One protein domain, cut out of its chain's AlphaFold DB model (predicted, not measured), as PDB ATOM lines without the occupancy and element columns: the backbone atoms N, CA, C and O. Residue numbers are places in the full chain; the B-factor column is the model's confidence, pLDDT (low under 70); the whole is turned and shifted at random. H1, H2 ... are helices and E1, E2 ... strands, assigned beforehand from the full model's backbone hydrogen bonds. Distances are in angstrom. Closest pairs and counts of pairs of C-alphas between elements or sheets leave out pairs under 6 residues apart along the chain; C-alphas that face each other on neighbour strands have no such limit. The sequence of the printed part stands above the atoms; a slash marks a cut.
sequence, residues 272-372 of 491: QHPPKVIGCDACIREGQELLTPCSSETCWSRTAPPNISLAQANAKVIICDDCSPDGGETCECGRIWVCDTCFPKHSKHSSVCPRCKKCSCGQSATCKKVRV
ATOM      1  N   GLN A 272     560.092 541.863 378.471       83.06
ATOM      2  CA  GLN A 272     561.513 541.990 378.778       83.06
ATOM      3  C   GLN A 272     562.396 541.389 377.675       83.06
ATOM      4  O   GLN A 272     563.445 541.936 377.363       83.06
ATOM      5  N   HIS A 273     561.931 540.307 377.050       80.00
ATOM      6  CA  HIS A 273     562.491 539.741 375.830       80.00
ATOM      7  C   HIS A 273     561.365 539.091 374.997       80.00
ATOM      8  O   HIS A 273     560.307 538.760 375.550       80.00
ATOM      9  N   PRO A 274     561.544 538.905 373.675       78.50
ATOM     10  CA  PRO A 274     560.607 538.129 372.857       78.50
ATOM     11  C   PRO A 274     560.562 536.656 373.307       78.50
ATOM     12  O   PRO A 274     561.512 536.193 373.944       78.50
ATOM     13  N   PRO A 275     559.500 535.889 372.986       76.50
ATOM     14  CA  PRO A 275     559.442 534.470 373.321       76.50
ATOM     15  C   PRO A 275     560.683 533.721 372.823       76.50
ATOM     16  O   PRO A 275     560.994 533.776 371.633       76.50
ATOM     17  N   LYS A 276     561.383 533.028 373.725       77.38
ATOM     18  CA  LYS A 276     562.608 532.281 373.408       77.38
ATOM     19  C   LYS A 276     562.472 530.809 373.781       77.38
ATOM     20  O   LYS A 276     561.854 530.470 374.796       77.38
ATOM     21  N   VAL A 277     563.046 529.947 372.946       78.38
ATOM     22  CA  VAL A 277     563.212 528.518 373.236       78.38
ATOM     23  C   VAL A 277     564.333 528.375 374.255       78.38
ATOM     24  O   VAL A 277     565.385 528.981 374.079       78.38
ATOM     25  N   ILE A 278     564.106 527.588 375.305       76.31
ATOM     26  CA  ILE A 278     565.108 527.385 376.362       76.31
ATOM     27  C   ILE A 278     565.778 526.023 376.242       76.31
ATOM     28  O   ILE A 278     566.967 525.902 376.464       76.31
ATOM     29  N   GLY A 279     565.049 524.998 375.816       77.25
ATOM     30  CA  GLY A 279     565.625 523.675 375.613       77.25
ATOM     31  C   GLY A 279     564.580 522.670 375.162       77.25
ATOM     32  O   GLY A 279     563.370 522.921 375.250       77.25
ATOM     33  N   CYS A 280     565.043 521.532 374.649       80.00
ATOM     34  CA  CYS A 280     564.176 520.391 374.382       80.00
ATOM     35  C   CYS A 280     563.797 519.681 375.693       80.00
ATOM     36  O   CYS A 280     564.504 519.780 376.696       80.00
ATOM     37  N   ASP A 281     562.692 518.932 375.687       76.06
ATOM     38  CA  ASP A 281     562.181 518.234 376.877       76.06
ATOM     39  C   ASP A 281     563.208 517.285 377.526       76.06
ATOM     40  O   ASP A 281     563.166 517.085 378.738       76.06
ATOM     41  N   ALA A 282     564.127 516.702 376.745       77.81
ATOM     42  CA  ALA A 282     565.191 515.845 377.268       77.81
ATOM     43  C   ALA A 282     566.224 516.649 378.071       77.81
ATOM     44  O   ALA A 282     566.437 516.349 379.242       77.81
ATOM     45  N   CYS A 283     566.776 517.722 377.489       77.56
ATOM     46  CA  CYS A 283     567.743 518.589 378.169       77.56
ATOM     47  C   CYS A 283     567.159 519.230 379.428       77.56
ATOM     48  O   CYS A 283     567.827 519.283 380.451       77.56
ATOM     49  N   ILE A 284     565.896 519.664 379.388       74.81
ATOM     50  CA  ILE A 284     565.243 520.258 380.562       74.81
ATOM     51  C   ILE A 284     564.990 519.208 381.658       74.81
ATOM     52  O   ILE A 284     565.102 519.518 382.840       74.81
ATOM     53  N   ARG A 285     564.673 517.957 381.297       72.88
ATOM     54  CA  ARG A 285     564.527 516.862 382.274       72.88
ATOM     55  C   ARG A 285     565.852 516.459 382.917       72.88
ATOM     56  O   ARG A 285     565.857 516.137 384.101       72.88
ATOM     57  N   GLU A 286     566.926 516.415 382.137       70.50
ATOM     58  CA  GLU A 286     568.265 516.045 382.610       70.50
ATOM     59  C   GLU A 286     568.925 517.173 383.407       70.50
ATOM     60  O   GLU A 286     569.638 516.897 384.366       70.50
ATOM     61  N   GLY A 287     568.640 518.431 383.055       64.81
ATOM     62  CA  GLY A 287     569.270 519.610 383.643       64.81
ATOM     63  C   GLY A 287     568.851 519.954 385.073       64.81
ATOM     64  O   GLY A 287     569.538 520.765 385.669       64.81
ATOM     65  N   GLN A 288     567.769 519.370 385.614       53.81
ATOM     66  CA  GLN A 288     567.230 519.492 386.992       53.81
ATOM     67  C   GLN A 288     567.174 520.878 387.689       53.81
ATOM     68  O   GLN A 288     566.565 520.976 388.754       53.81
ATOM     69  N   GLU A 289     567.670 521.967 387.108       52.44
ATOM     70  CA  GLU A 289     567.637 523.299 387.698       52.44
ATOM     71  C   GLU A 289     566.399 524.069 387.197       52.44
ATOM     72  O   GLU A 289     566.351 524.665 386.125       52.44
ATOM     73  N   LEU A 290     565.337 523.970 388.003       56.88
ATOM     74  CA  LEU A 290     564.420 525.057 388.394       56.88
ATOM     75  C   LEU A 290     563.580 525.803 387.346       56.88
ATOM     76  O   LEU A 290     562.879 526.751 387.698       56.88
ATOM     77  N   LEU A 291     563.503 525.354 386.098       61.78
ATOM     78  CA  LEU A 291     562.584 525.971 385.136       61.78
ATOM     79  C   LEU A 291     561.154 525.413 385.281       61.78
ATOM     80  O   LEU A 291     560.614 524.738 384.403       61.78
ATOM     81  N   THR A 292     560.523 525.694 386.421       68.06
ATOM     82  CA  THR A 292     559.117 525.369 386.710       68.06
ATOM     83  C   THR A 292     558.184 526.527 386.332       68.06
ATOM     84  O   THR A 292     558.559 527.694 386.440       68.06
ATOM     85  N   PRO A 293     556.940 526.263 385.887       74.44
ATOM     86  CA  PRO A 293     555.944 527.320 385.785       74.44
ATOM     87  C   PRO A 293     555.657 527.894 387.177       74.44
ATOM     88  O   PRO A 293     555.581 527.160 388.162       74.44
ATOM     89  N   CYS A 294     555.452 529.210 387.263       80.69
ATOM     90  CA  CYS A 294     555.065 529.831 388.525       80.69
ATOM     91  C   CYS A 294     553.723 529.264 389.007       80.69
ATOM     92  O   CYS A 294     552.730 529.216 388.271       80.69
ATOM     93  N   SER A 295     553.685 528.863 390.275       79.94
ATOM     94  CA  SER A 295     552.518 528.222 390.878       79.94
ATOM     95  C   SER A 295     551.353 529.190 391.094       79.94
ATOM     96  O   SER A 295     550.219 528.737 391.205       79.94
ATOM     97  N   SER A 296     551.605 530.498 391.063       77.50
ATOM     98  CA  SER A 296     550.585 531.545 391.165       77.50
ATOM     99  C   SER A 296     549.622 531.518 389.984       77.50
ATOM    100  O   SER A 296     550.031 531.778 388.854       77.50
ATOM    101  N   GLU A 297     548.332 531.301 390.247       74.88
ATOM    102  CA  GLU A 297     547.270 531.248 389.224       74.88
ATOM    103  C   GLU A 297     547.166 532.533 388.396       74.88
ATOM    104  O   GLU A 297     546.899 532.497 387.200       74.88
ATOM    105  N   THR A 298     547.462 533.672 389.018       77.06
ATOM    106  CA  THR A 298     547.450 534.996 388.383       77.06
ATOM    107  C   THR A 298     548.768 535.360 387.689       77.06
ATOM    108  O   THR A 298     548.924 536.487 387.211       77.06
ATOM    109  N   CYS A 299     549.751 534.450 387.645       80.31
ATOM    110  CA  CYS A 299     551.028 534.727 386.996       80.31
ATOM    111  C   CYS A 299     550.872 534.773 385.476       80.31
ATOM    112  O   CYS A 299     550.228 533.922 384.864       80.31
ATOM    113  N   TRP A 300     551.573 535.712 384.843       80.62
ATOM    114  CA  TRP A 300     551.653 535.795 383.386       80.62
ATOM    115  C   TRP A 300     552.229 534.519 382.751       80.62
ATOM    116  O   TRP A 300     551.893 534.216 381.611       80.62
ATOM    117  N   SER A 301     553.052 533.742 383.468       78.31
ATOM    118  CA  SER A 301     553.604 532.481 382.950       78.31
ATOM    119  C   SER A 301     552.553 531.381 382.776       78.31
ATOM    120  O   SER A 301     552.831 530.389 382.114       78.31
ATOM    121  N   ARG A 302     551.358 531.540 383.364       74.44
ATOM    122  CA  ARG A 302     550.202 530.648 383.175       74.44
ATOM    123  C   ARG A 302     549.268 531.108 382.054       74.44
ATOM    124  O   ARG A 302     548.221 530.509 381.828       74.44
ATOM    125  N   THR A 303     549.625 532.184 381.353       67.25
ATOM    126  CA  THR A 303     548.890 532.602 380.157       67.25
ATOM    127  C   THR A 303     549.413 531.845 378.943       67.25
ATOM    128  O   THR A 303     550.623 531.694 378.762       67.25
ATOM    129  N   ALA A 304     548.499 531.357 378.106       59.09
ATOM    130  CA  ALA A 304     548.879 530.738 376.847       59.09
ATOM    131  C   ALA A 304     549.438 531.796 375.880       59.09
ATOM    132  O   ALA A 304     548.876 532.893 375.790       59.09
ATOM    133  N   PRO A 305     550.507 531.498 375.122       60.31
ATOM    134  CA  PRO A 305     550.846 532.320 373.974       60.31
ATOM    135  C   PRO A 305     549.697 532.287 372.950       60.31
ATOM    136  O   PRO A 305     548.972 531.295 372.878       60.31
ATOM    137  N   PRO A 306     549.549 533.335 372.118       54.84
ATOM    138  CA  PRO A 306     548.399 533.507 371.222       54.84
ATOM    139  C   PRO A 306     548.188 532.374 370.198       54.84
ATOM    140  O   PRO A 306     547.123 532.305 369.599       54.84
ATOM    141  N   ASN A 307     549.162 531.470 370.030       55.78
ATOM    142  CA  ASN A 307     549.167 530.409 369.017       55.78
ATOM    143  C   ASN A 307     549.275 528.980 369.595       55.78
ATOM    144  O   ASN A 307     549.535 528.042 368.846       55.78
ATOM    145  N   ILE A 308     549.134 528.788 370.913       60.03
ATOM    146  CA  ILE A 308     549.178 527.459 371.554       60.03
ATOM    147  C   ILE A 308     547.961 527.326 372.469       60.03
ATOM    148  O   ILE A 308     547.618 528.263 373.184       60.03
ATOM    149  N   SER A 309     547.299 526.165 372.471       57.19
ATOM    150  CA  SER A 309     546.164 525.939 373.372       57.19
ATOM    151  C   SER A 309     546.600 526.017 374.842       57.19
ATOM    152  O   SER A 309     547.708 525.614 375.198       57.19
ATOM    153  N   LEU A 310     545.716 526.498 375.722       53.84
ATOM    154  CA  LEU A 310     545.998 526.654 377.158       53.84
ATOM    155  C   LEU A 310     546.454 525.339 377.819       53.84
ATOM    156  O   LEU A 310     547.353 525.345 378.657       53.84
ATOM    157  N   ALA A 311     545.910 524.203 377.372       53.84
ATOM    158  CA  ALA A 311     546.307 522.871 377.827       53.84
ATOM    159  C   ALA A 311     547.749 522.498 377.427       53.84
ATOM    160  O   ALA A 311     548.471 521.890 378.214       53.84
ATOM    161  N   GLN A 312     548.198 522.886 376.230       55.94
ATOM    162  CA  GLN A 312     549.570 522.646 375.770       55.94
ATOM    163  C   GLN A 312     550.566 523.664 376.345       55.94
ATOM    164  O   GLN A 312     551.722 523.317 376.586       55.94
ATOM    165  N   ALA A 313     550.121 524.899 376.591       55.16
ATOM    166  CA  ALA A 313     550.938 525.981 377.132       55.16
ATOM    167  C   ALA A 313     551.257 525.793 378.623       55.16
ATOM    168  O   ALA A 313     552.418 525.900 379.017       55.16
ATOM    169  N   ASN A 314     550.261 525.429 379.440       55.41
ATOM    170  CA  ASN A 314     550.438 525.232 380.886       55.41
ATOM    171  C   ASN A 314     551.460 524.138 381.225       55.41
ATOM    172  O   ASN A 314     552.077 524.176 382.285       55.41
ATOM    173  N   ALA A 315     551.664 523.181 380.318       57.38
ATOM    174  CA  ALA A 315     552.630 522.110 380.499       57.38
ATOM    175  C   ALA A 315     554.043 522.457 380.014       57.38
ATOM    176  O   ALA A 315     554.931 521.656 380.275       57.38
ATOM    177  N   LYS A 316     554.269 523.571 379.290       65.50
ATOM    178  CA  LYS A 316     555.522 523.824 378.536       65.50
ATOM    179  C   LYS A 316     556.103 525.236 378.651       65.50
ATOM    180  O   LYS A 316     557.204 525.469 378.149       65.50
ATOM    181  N   VAL A 317     555.400 526.162 379.300       70.81
ATOM    182  CA  VAL A 317     555.916 527.506 379.586       70.81
ATOM    183  C   VAL A 317     556.701 527.492 380.893       70.81
ATOM    184  O   VAL A 317     556.198 527.050 381.923       70.81
ATOM    185  N   ILE A 318     557.929 527.998 380.841       78.38
ATOM    186  CA  ILE A 318     558.835 528.115 381.986       78.38
ATOM    187  C   ILE A 318     559.326 529.564 382.101       78.38
ATOM    188  O   ILE A 318     559.261 530.341 381.140       78.38
ATOM    189  N   ILE A 319     559.789 529.957 383.282       82.19
ATOM    190  CA  ILE A 319     560.341 531.294 383.520       82.19
ATOM    191  C   ILE A 319     561.863 531.170 383.515       82.19
ATOM    192  O   ILE A 319     562.390 530.414 384.313       82.19
ATOM    193  N   CYS A 320     562.549 531.864 382.601       83.44
ATOM    194  CA  CYS A 320     564.017 531.891 382.579       83.44
ATOM    195  C   CYS A 320     564.597 532.916 383.554       83.44
ATOM    196  O   CYS A 320     563.874 533.805 384.009       83.44
ATOM    197  N   ASP A 321     565.910 532.850 383.744       82.44
ATOM    198  CA  ASP A 321     566.695 533.741 384.605       82.44
ATOM    199  C   ASP A 321     566.510 535.218 384.249       82.44
ATOM    200  O   ASP A 321     566.362 536.045 385.136       82.44
ATOM    201  N   ASP A 322     566.373 535.577 382.966       83.62
ATOM    202  CA  ASP A 322     566.079 536.975 382.609       83.62
ATOM    203  C   ASP A 322     564.760 537.445 383.249       83.62
ATOM    204  O   ASP A 322     564.633 538.582 383.695       83.62
ATOM    205  N   CYS A 323     563.756 536.566 383.292       85.31
ATOM    206  CA  CYS A 323     562.427 536.871 383.814       85.31
ATOM    207  C   CYS A 323     562.306 536.728 385.339       85.31
ATOM    208  O   CYS A 323     561.365 537.296 385.911       85.31
ATOM    209  N   SER A 324     563.193 535.956 385.968       85.75
ATOM    210  CA  SER A 324     563.289 535.757 387.419       85.75
ATOM    211  C   SER A 324     564.771 535.672 387.815       85.75
ATOM    212  O   SER A 324     565.274 534.572 388.031       85.75
ATOM    213  N   PRO A 325     565.490 536.809 387.837       81.62
ATOM    214  CA  PRO A 325     566.939 536.826 388.038       81.62
ATOM    215  C   PRO A 325     567.358 536.317 389.415       81.62
ATOM    216  O   PRO A 325     568.467 535.811 389.553       81.62
ATOM    217  N   ASP A 326     566.469 536.401 390.405       81.38
ATOM    218  CA  ASP A 326     566.733 535.898 391.753       81.38
ATOM    219  C   ASP A 326     566.333 534.414 391.901       81.38
ATOM    220  O   ASP A 326     566.414 533.849 392.988       81.38
ATOM    221  N   GLY A 327     565.907 533.759 390.810       78.00
ATOM    222  CA  GLY A 327     565.591 532.326 390.769       78.00
ATOM    223  C   GLY A 327     564.231 531.937 391.363       78.00
ATOM    224  O   GLY A 327     563.856 530.761 391.331       78.00
ATOM    225  N   GLY A 328     563.444 532.897 391.852       82.25
ATOM    226  CA  GLY A 328     562.194 532.633 392.556       82.25
ATOM    227  C   GLY A 328     562.398 531.873 393.865       82.25
ATOM    228  O   GLY A 328     563.502 531.690 394.358       82.25
ATOM    229  N   GLU A 329     561.293 531.403 394.434       79.25
ATOM    230  CA  GLU A 329     561.278 530.743 395.738       79.25
ATOM    231  C   GLU A 329     560.503 529.428 395.669       79.25
ATOM    232  O   GLU A 329     559.376 529.369 395.161       79.25
ATOM    233  N   THR A 330     561.094 528.361 396.214       79.81
ATOM    234  CA  THR A 330     560.485 527.022 396.279       79.81
ATOM    235  C   THR A 330     559.995 526.733 397.702       79.81
ATOM    236  O   THR A 330     560.705 527.010 398.664       79.81
ATOM    237  N   CYS A 331     558.797 526.147 397.878       76.50
ATOM    238  CA  CYS A 331     558.376 525.623 399.194       76.50
ATOM    239  C   CYS A 331     559.385 524.591 399.667       76.50
ATOM    240  O   CYS A 331     559.887 523.807 398.865       76.50
ATOM    241  N   GLU A 332     559.510 524.450 400.982       75.69
ATOM    242  CA  GLU A 332     560.278 523.361 401.596       75.69
ATOM    243  C   GLU A 332     559.854 521.966 401.089       75.69
ATOM    244  O   GLU A 332     560.649 521.035 401.033       75.69
ATOM    245  N   CYS A 333     558.591 521.790 400.682       71.31
ATOM    246  CA  CYS A 333     558.127 520.518 400.128       71.31
ATOM    247  C   CYS A 333     558.538 520.263 398.669       71.31
ATOM    248  O   CYS A 333     558.178 519.216 398.136       71.31
ATOM    249  N   GLY A 334     559.195 521.216 398.003       75.00
ATOM    250  CA  GLY A 334     559.614 521.126 396.600       75.00
ATOM    251  C   GLY A 334     558.474 521.163 395.575       75.00
ATOM    252  O   GLY A 334     558.725 521.107 394.378       75.00
ATOM    253  N   ARG A 335     557.206 521.235 396.010       73.75
ATOM    254  CA  ARG A 335     556.037 521.110 395.111       73.75
ATOM    255  C   ARG A 335     555.557 522.422 394.509       73.75
ATOM    256  O   ARG A 335     554.820 522.400 393.531       73.75
ATOM    257  N   ILE A 336     555.892 523.540 395.139       77.06
ATOM    258  CA  ILE A 336     555.408 524.862 394.750       77.06
ATOM    259  C   ILE A 336     556.623 525.742 394.547       77.06
ATOM    260  O   ILE A 336     557.385 525.938 395.486       77.06
ATOM    261  N   TRP A 337     556.755 526.284 393.345       83.25
ATOM    262  CA  TRP A 337     557.717 527.328 393.019       83.25
ATOM    263  C   TRP A 337     556.981 528.604 392.605       83.25
ATOM    264  O   TRP A 337     555.962 528.539 391.903       83.25
ATOM    265  N   VAL A 338     557.462 529.761 393.055       82.25
ATOM    266  CA  VAL A 338     556.868 531.075 392.786       82.25
ATOM    267  C   VAL A 338     557.965 532.044 392.350       82.25
ATOM    268  O   VAL A 338     558.949 532.209 393.055       82.25
ATOM    269  N   CYS A 339     557.787 532.727 391.216       84.62
ATOM    270  CA  CYS A 339     558.771 533.698 390.724       84.62
ATOM    271  C   CYS A 339     558.845 534.978 391.569       84.62
ATOM    272  O   CYS A 339     557.869 535.339 392.236       84.62
ATOM    273  N   ASP A 340     559.927 535.744 391.409       82.19
ATOM    274  CA  ASP A 340     560.243 536.973 392.166       82.19
ATOM    275  C   ASP A 340     559.107 538.006 392.146       82.19
ATOM    276  O   ASP A 340     558.889 538.776 393.075       82.19
ATOM    277  N   THR A 341     558.321 538.024 391.065       81.94
ATOM    278  CA  THR A 341     557.203 538.969 390.904       81.94
ATOM    279  C   THR A 341     555.947 538.541 391.658       81.94
ATOM    280  O   THR A 341     555.142 539.380 392.078       81.94
ATOM    281  N   CYS A 342     555.732 537.232 391.757       78.69
ATOM    282  CA  CYS A 342     554.574 536.656 392.421       78.69
ATOM    283  C   CYS A 342     554.843 536.449 393.910       78.69
ATOM    284  O   CYS A 342     553.902 536.580 394.686       78.69
ATOM    285  N   PHE A 343     556.092 536.208 394.312       76.56
ATOM    286  CA  PHE A 343     556.464 535.902 395.690       76.56
ATOM    287  C   PHE A 343     555.971 536.952 396.711       76.56
ATOM    288  O   PHE A 343     555.234 536.566 397.623       76.56
ATOM    289  N   PRO A 344     556.166 538.277 396.520       68.12
ATOM    290  CA  PRO A 344     555.652 539.288 397.454       68.12
ATOM    291  C   PRO A 344     554.119 539.319 397.568       68.12
ATOM    292  O   PRO A 344     553.573 539.703 398.599       68.12
ATOM    293  N   LYS A 345     553.406 538.919 396.505       65.00
ATOM    294  CA  LYS A 345     551.929 538.908 396.432       65.00
ATOM    295  C   LYS A 345     551.323 537.592 396.916       65.00
ATOM    296  O   LYS A 345     550.161 537.564 397.311       65.00
ATOM    297  N   HIS A 346     552.104 536.517 396.876       60.12
ATOM    298  CA  HIS A 346     551.724 535.194 397.357       60.12
ATOM    299  C   HIS A 346     551.698 535.100 398.884       60.12
ATOM    300  O   HIS A 346     551.133 534.147 399.413       60.12
ATOM    301  N   SER A 347     552.210 536.120 399.579       52.22
ATOM    302  CA  SER A 347     552.179 536.317 401.037       52.22
ATOM    303  C   SER A 347     550.806 536.125 401.703       52.22
ATOM    304  O   SER A 347     550.743 535.901 402.906       52.22
ATOM    305  N   LYS A 348     549.698 536.138 400.944       50.66
ATOM    306  CA  LYS A 348     548.363 535.786 401.464       50.66
ATOM    307  C   LYS A 348     548.131 534.277 401.658       50.66
ATOM    308  O   LYS A 348     547.287 533.902 402.462       50.66
ATOM    309  N   HIS A 349     548.864 533.415 400.948       49.94
ATOM    310  CA  HIS A 349     548.722 531.947 401.015       49.94
ATOM    311  C   HIS A 349     550.031 531.210 401.309       49.94
ATOM    312  O   HIS A 349     549.996 530.059 401.742       49.94
ATOM    313  N   SER A 350     551.177 531.855 401.090       59.72
ATOM    314  CA  SER A 350     552.481 531.341 401.479       59.72
ATOM    315  C   SER A 350     553.044 532.160 402.623       59.72
ATOM    316  O   SER A 350     553.158 533.381 402.534       59.72
ATOM    317  N   SER A 351     553.414 531.473 403.689       64.69
ATOM    318  CA  SER A 351     554.009 532.090 404.865       64.69
ATOM    319  C   SER A 351     555.520 531.930 404.817       64.69
ATOM    320  O   SER A 351     556.012 530.834 404.544       64.69
ATOM    321  N   VAL A 352     556.246 533.026 405.037       70.19
ATOM    322  CA  VAL A 352     557.712 533.054 405.015       70.19
ATOM    323  C   VAL A 352     558.202 533.242 406.437       70.19
ATOM    324  O   VAL A 352     557.853 534.227 407.086       70.19
ATOM    325  N   CYS A 353     559.016 532.311 406.928       71.50
ATOM    326  CA  CYS A 353     559.585 532.448 408.259       71.50
ATOM    327  C   CYS A 353     560.516 533.676 408.320       71.50
ATOM    328  O   CYS A 353     561.472 533.746 407.543       71.50
ATOM    329  N   PRO A 354     560.330 534.619 409.262       69.19
ATOM    330  CA  PRO A 354     561.201 535.791 409.378       69.19
ATOM    331  C   PRO A 354     562.667 535.438 409.678       69.19
ATOM    332  O   PRO A 354     563.546 536.210 409.289       69.19
ATOM    333  N   ARG A 355     562.926 534.285 410.319       73.94
ATOM    334  CA  ARG A 355     564.252 533.850 410.794       73.94
ATOM    335  C   ARG A 355     565.019 533.030 409.754       73.94
ATOM    336  O   ARG A 355     566.109 533.427 409.368       73.94
ATOM    337  N   CYS A 356     564.455 531.922 409.270       71.00
ATOM    338  CA  CYS A 356     565.131 531.050 408.297       71.00
ATOM    339  C   CYS A 356     564.784 531.347 406.835       71.00
ATOM    340  O   CYS A 356     565.297 530.670 405.952       71.00
ATOM    341  N   LYS A 357     563.889 532.313 406.575       72.25
ATOM    342  CA  LYS A 357     563.408 532.710 405.237       72.25
ATOM    343  C   LYS A 357     562.746 531.598 404.413       72.25
ATOM    344  O   LYS A 357     562.339 531.846 403.285       72.25
ATOM    345  N   LYS A 358     562.539 530.409 404.986       72.81
ATOM    346  CA  LYS A 358     561.849 529.299 404.320       72.81
ATOM    347  C   LYS A 358     560.384 529.637 404.048       72.81
ATOM    348  O   LYS A 358     559.681 530.156 404.922       72.81
ATOM    349  N   CYS A 359     559.933 529.300 402.844       73.19
ATOM    350  CA  CYS A 359     558.562 529.473 402.377       73.19
ATOM    351  C   CYS A 359     557.731 528.200 402.613       73.19
ATOM    352  O   CYS A 359     558.187 527.081 402.356       73.19
ATOM    353  N   SER A 360     556.486 528.364 403.069       73.75
ATOM    354  CA  SER A 360     555.540 527.265 403.268       73.75
ATOM    355  C   SER A 360     554.230 527.482 402.497       73.75
ATOM    356  O   SER A 360     553.673 528.576 402.496       73.75
ATOM    357  N   CYS A 361     553.705 526.430 401.862       70.50
ATOM    358  CA  CYS A 361     552.478 526.460 401.064       70.50
ATOM    359  C   CYS A 361     551.232 526.009 401.829       70.50
ATOM    360  O   CYS A 361     550.140 526.003 401.270       70.50
ATOM    361  N   GLY A 362     551.388 525.531 403.067       65.06
ATOM    362  CA  GLY A 362     550.297 524.996 403.886       65.06
ATOM    363  C   GLY A 362     549.638 523.697 403.386       65.06
ATOM    364  O   GLY A 362     548.818 523.142 404.111       65.06
ATOM    365  N   GLN A 363     549.992 523.181 402.200       66.25
ATOM    366  CA  GLN A 363     549.334 522.015 401.589       66.25
ATOM    367  C   GLN A 363     549.947 520.660 401.980       66.25
ATOM    368  O   GLN A 363     549.245 519.651 401.983       66.25
ATOM    369  N   SER A 364     551.241 520.597 402.311       69.75
ATOM    370  CA  SER A 364     551.907 519.350 402.721       69.75
ATOM    371  C   SER A 364     552.116 519.283 404.235       69.75
ATOM    372  O   SER A 364     552.269 520.309 404.896       69.75
ATOM    373  N   ALA A 365     552.201 518.070 404.791       66.44
ATOM    374  CA  ALA A 365     552.534 517.864 406.205       66.44
ATOM    375  C   ALA A 365     553.887 518.494 406.597       66.44
ATOM    376  O   ALA A 365     554.033 518.992 407.709       66.44
ATOM    377  N   THR A 366     554.848 518.544 405.668       68.62
ATOM    378  CA  THR A 366     556.133 519.239 405.841       68.62
ATOM    379  C   THR A 366     555.980 520.761 405.857       68.62
ATOM    380  O   THR A 366     556.454 521.403 406.787       68.62
ATOM    381  N   CYS A 367     555.243 521.351 404.906       70.25
ATOM    382  CA  CYS A 367     555.011 522.798 404.881       70.25
ATOM    383  C   CYS A 367     554.021 523.238 406.005       70.25
ATOM    384  O   CYS A 367     553.916 524.431 406.256       70.25
ATOM    385  N   LYS A 368     553.349 522.330 406.747       67.56
ATOM    386  CA  LYS A 368     552.582 522.676 407.973       67.56
ATOM    387  C   LYS A 368     553.476 523.093 409.148       67.56
ATOM    388  O   LYS A 368     553.114 524.036 409.835       67.56
ATOM    389  N   LYS A 369     554.633 522.448 409.342       64.25
ATOM    390  CA  LYS A 369     555.598 522.795 410.412       64.25
ATOM    391  C   LYS A 369     556.271 524.155 410.189       64.25
ATOM    392  O   LYS A 369     556.654 524.851 411.118       64.25
ATOM    393  N   VAL A 370     556.391 524.547 408.921       61.06
ATOM    394  CA  VAL A 370     556.977 525.831 408.506       61.06
ATOM    395  C   VAL A 370     555.909 526.938 408.406       61.06
ATOM    396  O   VAL A 370     556.240 528.096 408.159       61.06
ATOM    397  N   ARG A 371     554.618 526.616 408.593       65.00
ATOM    398  CA  ARG A 371     553.515 527.563 408.390       65.00
ATOM    399  C   ARG A 371     553.479 528.622 409.484       65.00
ATOM    400  O   ARG A 371     552.981 528.375 410.575       65.00
ATOM    401  N   VAL A 372     553.925 529.830 409.146       68.12
ATOM    402  CA  VAL A 372     553.859 531.003 410.026       68.12
ATOM    403  C   VAL A 372     552.663 531.874 409.656       68.12
ATOM    404  O   VAL A 372     552.608 532.480 408.595       68.12
TER     405      VAL A 372
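This is residues 272 to 372 of the 491 residues of an uncharacterized protein of Coniophora puteana (strain RWD-64-598) (UniProt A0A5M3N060). There is little regular structure: loops make the core, with strand E1, H1 and H2 towards one end and H4 at the other. Two short antiparallel pairings, residues 329 to 330 with 337 to 338 and 351 to 352 with 359 to 360, lie among the loops. The printed part has 101 residues, ordered E1, H1, H2, H3, H4, 24 of them in named elements, class mixed; it is compact, radius of gyration of the C-alphas 14.5 A, spans 41 by 28 by 25 A.

E1, residues 276 to 280, pairs with no named strand and meets H1, residues 281 to 286, only through their tight link. H2, residues 310 to 313, H3, residues 343 to 346, and H4, residues 365 to 369, are apart from E1, from H1 and from each other. In H1 every O i to N i+4 pair is within hydrogen-bond range; in H4 0 of 1 is, with 1 of 2 O i to N i+3 pairs. H2 and H3 are too short for an O i to N i+4 pair.

E1 begins at C-alpha 276 (562.608, 532.281, 373.408) and is 12.0 A long; H1 is 8.6 A, H2 5.0 A, H3 5.1 A and H4 7.2 A, ending at C-alpha 369 (555.598, 522.795, 410.412).

The C-alphas farthest apart, of Asn 307 and Arg 355, are 44.6 A apart. The printed part has no cut; the links H1 to H2, H2 to H3 and H3 to H4 are long. The mean pLDDT of the printed part is 71.1, and the stretches under 70 include residues 303 to 316 and residues 344 to 351.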